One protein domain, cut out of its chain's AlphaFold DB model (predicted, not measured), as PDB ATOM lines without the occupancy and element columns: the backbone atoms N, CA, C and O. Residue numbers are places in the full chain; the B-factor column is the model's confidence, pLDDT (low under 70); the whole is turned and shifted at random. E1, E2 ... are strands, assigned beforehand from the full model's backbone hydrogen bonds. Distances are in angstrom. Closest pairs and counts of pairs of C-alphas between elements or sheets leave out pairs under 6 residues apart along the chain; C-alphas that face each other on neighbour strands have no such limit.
ATOM      1  N   ASP A  14     160.995 131.424 100.621       92.69
ATOM      2  CA  ASP A  14     161.021 131.399 102.085       92.69
ATOM      3  C   ASP A  14     159.791 132.080 102.697       92.69
ATOM      4  O   ASP A  14     159.502 133.253 102.458       92.69
ATOM      5  N   HIS A  15     159.107 131.352 103.574       92.94
ATOM      6  CA  HIS A  15     157.864 131.746 104.227       92.94
ATOM      7  C   HIS A  15     157.954 131.611 105.738       92.94
ATOM      8  O   HIS A  15     158.801 130.919 106.310       92.94
ATOM      9  N   ARG A  16     157.040 132.297 106.419       91.88
ATOM     10  CA  ARG A  16     156.985 132.352 107.879       91.88
ATOM     11  C   ARG A  16     155.545 132.133 108.329       91.88
ATOM     12  O   ARG A  16     154.697 132.996 108.104       91.88
ATOM     13  N   ILE A  17     155.287 130.998 108.979       90.38
ATOM     14  CA  ILE A  17     153.948 130.559 109.402       90.38
ATOM     15  C   ILE A  17     153.888 130.295 110.911       90.38
ATOM     16  O   ILE A  17     154.911 130.196 111.598       90.38
ATOM     17  N   CYS A  18     152.671 130.183 111.438       90.50
ATOM     18  CA  CYS A  18     152.447 129.718 112.802       90.50
ATOM     19  C   CYS A  18     152.783 128.225 112.903       90.50
ATOM     20  O   CYS A  18     152.352 127.434 112.067       90.50
ATOM     21  N   CYS A  19     153.551 127.833 113.924       89.56
ATOM     22  CA  CYS A  19     153.869 126.424 114.131       89.56
ATOM     23  C   CYS A  19     152.593 125.638 114.478       89.56
ATOM     24  O   CYS A  19     151.931 125.986 115.457       89.56
ATOM     25  N   PRO A  20     152.284 124.541 113.775       89.12
ATOM     26  CA  PRO A  20     151.072 123.774 114.043       89.12
ATOM     27  C   PRO A  20     151.119 122.959 115.342       89.12
ATOM     28  O   PRO A  20     150.075 122.567 115.854       89.12
ATOM     29  N   ALA A  21     152.316 122.711 115.884       88.56
ATOM     30  CA  ALA A  21     152.504 121.942 117.112       88.56
ATOM     31  C   ALA A  21     152.542 122.808 118.383       88.56
ATOM     32  O   ALA A  21     152.004 122.407 119.409       88.56
ATOM     33  N   CYS A  22     153.181 123.986 118.348       88.88
ATOM     34  CA  CYS A  22     153.381 124.822 119.545       88.88
ATOM     35  C   CYS A  22     152.921 126.282 119.395       88.88
ATOM     36  O   CYS A  22     153.164 127.115 120.284       88.88
ATOM     37  N   GLY A  23     152.350 126.625 118.240       83.81
ATOM     38  CA  GLY A  23     151.848 127.954 117.940       83.81
ATOM     39  C   GLY A  23     150.493 128.167 118.599       83.81
ATOM     40  O   GLY A  23     149.515 127.509 118.272       83.81
ATOM     41  N   THR A  24     150.434 129.100 119.546       72.12
ATOM     42  CA  THR A  24     149.209 129.419 120.301       72.12
ATOM     43  C   THR A  24     148.520 130.693 119.812       72.12
ATOM     44  O   THR A  24     147.430 131.021 120.272       72.12
ATOM     45  N   LYS A  25     149.151 131.449 118.901       72.12
ATOM     46  CA  LYS A  25     148.645 132.720 118.359       72.12
ATOM     47  C   LYS A  25     148.906 132.782 116.846       72.12
ATOM     48  O   LYS A  25     150.077 132.762 116.475       72.12
ATOM     49  N   PRO A  26     147.888 132.976 115.985       61.81
ATOM     50  CA  PRO A  26     148.047 132.973 114.521       61.81
ATOM     51  C   PRO A  26     149.062 133.991 113.980       61.81
ATOM     52  O   PRO A  26     149.687 133.770 112.950       61.81
ATOM     53  N   ARG A  27     149.267 135.108 114.694       65.44
ATOM     54  CA  ARG A  27     150.231 136.158 114.318       65.44
ATOM     55  C   ARG A  27     151.695 135.813 114.628       65.44
ATOM     56  O   ARG A  27     152.581 136.535 114.176       65.44
ATOM     57  N   LYS A  28     151.978 134.761 115.407       73.69
ATOM     58  CA  LYS A  28     153.353 134.373 115.751       73.69
ATOM     59  C   LYS A  28     153.926 133.450 114.687       73.69
ATOM     60  O   LYS A  28     153.518 132.301 114.566       73.69
ATOM     61  N   LYS A  29     154.904 133.954 113.935       79.06
ATOM     62  CA  LYS A  29     155.567 133.213 112.860       79.06
ATOM     63  C   LYS A  29     156.766 132.411 113.380       79.06
ATOM     64  O   LYS A  29     157.914 132.676 113.026       79.06
ATOM     65  N   ASP A  30     156.474 131.469 114.275       86.38
ATOM     66  CA  ASP A  30     157.464 130.646 114.988       86.38
ATOM     67  C   ASP A  30     158.086 129.547 114.099       86.38
ATOM     68  O   ASP A  30     159.020 128.861 114.522       86.38
ATOM     69  N   MET A  31     157.575 129.353 112.878       91.19
ATOM     70  CA  MET A  31     158.048 128.357 111.917       91.19
ATOM     71  C   MET A  31     158.468 129.014 110.600       91.19
ATOM     72  O   MET A  31     157.736 129.822 110.030       91.19
ATOM     73  N   GLY A  32     159.667 128.673 110.134       92.75
ATOM     74  CA  GLY A  32     160.145 128.987 108.790       92.75
ATOM     75  C   GLY A  32     159.838 127.827 107.857       92.75
ATOM     76  O   GLY A  32     159.964 126.676 108.270       92.75
ATOM     77  N   VAL A  33     159.420 128.134 106.637       92.62
ATOM     78  CA  VAL A  33     159.105 127.152 105.599       92.62
ATOM     79  C   VAL A  33     159.822 127.568 104.327       92.62
ATOM     80  O   VAL A  33     159.575 128.660 103.834       92.62
ATOM     81  N   THR A  34     160.688 126.714 103.803       92.25
ATOM     82  CA  THR A  34     161.351 126.905 102.513       92.25
ATOM     83  C   THR A  34     160.709 125.959 101.509       92.25
ATOM     84  O   THR A  34     160.799 124.739 101.659       92.25
ATOM     85  N   ILE A  35     160.053 126.519 100.498       88.81
ATOM     86  CA  ILE A  35     159.457 125.787  99.381       88.81
ATOM     87  C   ILE A  35     160.446 125.817  98.218       88.81
ATOM     88  O   ILE A  35     160.790 126.880  97.708       88.81
ATOM     89  N   LEU A  36     160.925 124.646  97.811       83.44
ATOM     90  CA  LEU A  36     161.819 124.475  96.665       83.44
ATOM     91  C   LEU A  36     161.023 124.270  95.367       83.44
ATOM     92  O   LEU A  36     161.441 124.735  94.309       83.44
ATOM     93  N   SER A  37     159.881 123.582  95.445       78.69
ATOM     94  CA  SER A  37     158.913 123.389  94.358       78.69
ATOM     95  C   SER A  37     157.525 123.074  94.936       78.69
ATOM     96  O   SER A  37     157.399 122.849  96.139       78.69
ATOM     97  N   HIS A  38     156.494 122.998  94.086       72.88
ATOM     98  CA  HIS A  38     155.110 122.673  94.480       72.88
ATOM     99  C   HIS A  38     154.983 121.403  95.358       72.88
ATOM    100  O   HIS A  38     154.096 121.315  96.213       72.88
ATOM    101  N   ASP A  39     155.907 120.445  95.212       75.25
ATOM    102  CA  ASP A  39     155.933 119.204  95.995       75.25
ATOM    103  C   ASP A  39     157.198 119.005  96.837       75.25
ATOM    104  O   ASP A  39     157.339 117.982  97.499       75.25
ATOM    105  N   HIS A  40     158.087 119.996  96.911       85.75
ATOM    106  CA  HIS A  40     159.317 119.903  97.692       85.75
ATOM    107  C   HIS A  40     159.478 121.113  98.610       85.75
ATOM    108  O   HIS A  40     159.597 122.246  98.154       85.75
ATOM    109  N   GLY A  41     159.570 120.879  99.916       89.56
ATOM    110  CA  GLY A  41     159.910 121.913 100.881       89.56
ATOM    111  C   GLY A  41     160.344 121.366 102.235       89.56
ATOM    112  O   GLY A  41     160.223 120.178 102.537       89.56
ATOM    113  N   ILE A  42     160.851 122.258 103.074       93.06
ATOM    114  CA  ILE A  42     161.230 121.974 104.456       93.06
ATOM    115  C   ILE A  42     160.660 123.046 105.378       93.06
ATOM    116  O   ILE A  42     160.706 124.232 105.079       93.06
ATOM    117  N   ALA A  43     160.129 122.623 106.515       93.06
ATOM    118  CA  ALA A  43     159.591 123.486 107.545       93.06
ATOM    119  C   ALA A  43     160.293 123.203 108.868       93.06
ATOM    120  O   ALA A  43     160.421 122.050 109.278       93.06
ATOM    121  N   HIS A  44     160.724 124.261 109.546       93.62
ATOM    122  CA  HIS A  44     161.417 124.190 110.824       93.62
ATOM    123  C   HIS A  44     160.835 125.204 111.810       93.62
ATOM    124  O   HIS A  44     160.768 126.406 111.535       93.62
ATOM    125  N   CYS A  45     160.412 124.725 112.980       92.06
ATOM    126  CA  CYS A  45     159.983 125.581 114.077       92.06
ATOM    127  C   CYS A  45     161.148 125.971 114.981       92.06
ATOM    128  O   CYS A  45     161.718 125.132 115.668       92.06
ATOM    129  N   PHE A  46     161.386 127.273 115.105       91.31
ATOM    130  CA  PHE A  46     162.429 127.835 115.963       91.31
ATOM    131  C   PHE A  46     162.096 127.774 117.459       91.31
ATOM    132  O   PHE A  46     162.960 128.036 118.287       91.31
ATOM    133  N   LYS A  47     160.843 127.466 117.812       89.69
ATOM    134  CA  LYS A  47     160.367 127.436 119.198       89.69
ATOM    135  C   LYS A  47     160.357 126.030 119.797       89.69
ATOM    136  O   LYS A  47     160.852 125.854 120.902       89.69
ATOM    137  N   CYS A  48     159.773 125.046 119.109       91.06
ATOM    138  CA  CYS A  48     159.693 123.663 119.605       91.06
ATOM    139  C   CYS A  48     160.619 122.676 118.883       91.06
ATOM    140  O   CYS A  48     160.636 121.507 119.248       91.06
ATOM    141  N   GLY A  49     161.350 123.109 117.851       89.69
ATOM    142  CA  GLY A  49     162.272 122.250 117.102       89.69
ATOM    143  C   GLY A  49     161.609 121.279 116.119       89.69
ATOM    144  O   GLY A  49     162.296 120.430 115.563       89.69
ATOM    145  N   LEU A  50     160.294 121.375 115.880       90.56
ATOM    146  CA  LEU A  50     159.610 120.542 114.884       90.56
ATOM    147  C   LEU A  50     160.221 120.749 113.488       90.56
ATOM    148  O   LEU A  50     160.239 121.881 112.998       90.56
ATOM    149  N   ILE A  51     160.646 119.657 112.847       90.81
ATOM    150  CA  ILE A  51     161.106 119.620 111.453       90.81
ATOM    151  C   ILE A  51     160.157 118.732 110.646       90.81
ATOM    152  O   ILE A  51     159.923 117.582 111.014       90.81
ATOM    153  N   VAL A  52     159.629 119.256 109.542       90.00
ATOM    154  CA  VAL A  52     158.786 118.516 108.589       90.00
ATOM    155  C   VAL A  52     159.319 118.770 107.185       90.00
ATOM    156  O   VAL A  52     159.584 119.917 106.835       90.00
ATOM    157  N   SER A  53     159.473 117.728 106.371       89.38
ATOM    158  CA  SER A  53     159.842 117.867 104.960       89.38
ATOM    159  C   SER A  53     158.780 117.253 104.054       89.38
ATOM    160  O   SER A  53     158.251 116.180 104.339       89.38
ATOM    161  N   LYS A  54     158.485 117.949 102.955       85.56
ATOM    162  CA  LYS A  54     157.751 117.429 101.801       85.56
ATOM    163  C   LYS A  54     158.782 117.222 100.698       85.56
ATOM    164  O   LYS A  54     159.596 118.112 100.454       85.56
ATOM    165  N   ARG A  55     158.825 116.043 100.094       79.25
ATOM    166  CA  ARG A  55     159.742 115.747  98.991       79.25
ATOM    167  C   ARG A  55     158.907 115.409  97.774       79.25
ATOM    168  O   ARG A  55     157.955 114.649  97.897       79.25
TER     169      ARG A  55
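What this domain is: This is residues 14 to 55 of the 172 residues of an uncharacterized protein of Diaphorobacter sp. HDW4A (UniProt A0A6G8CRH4). The domain is a single twisted sheet of four antiparallel strands, side by side in the order E1 E2 E3 E4, with a long loop, residues 18 to 30, running out past one end of it. The printed part has 42 residues with four named strands, E1 to E4 along the chain, which hold 21 of them, and no named helix; the class is all strand. The whole is compact, with a radius of gyration of the C-alphas of 10.0 A, and spans 28 by 17 by 12 A.

How they stand to each other: Look first at the inner strands E2, residues 31 to 37, and E3, residues 40 to 45, a hairpin at 173 degrees; N 34 and O 42 are 2.8 A apart. Edge strand E1, residues 14 to 17, is antiparallel to E2 at 139 degrees, with N 15 and O 33 at 2.7 A. Edge strand E4, residues 51 to 54, is antiparallel to E3 at 167 degrees, with N 43 and O 52 at 2.8 A. E1 and E4 are apart. The four form a meander, each strand the antiparallel neighbour of the one before.

Where its parts are: Find C-alpha 14 at (161.021, 131.399, 102.085), where E1 begins; it runs 10.2 A. E2 covers 18.3 A, E3 17.4 A, and E4 10.5 A to C-alpha 54 at (157.751, 117.429, 101.801).

The domain as a whole: The C-alphas of Thr 24 and Ser 37, the two farthest apart, are 28.3 A apart. The printed part has no cut; the link E1 to E2 is long. Confidence is low at residues 26 to 27.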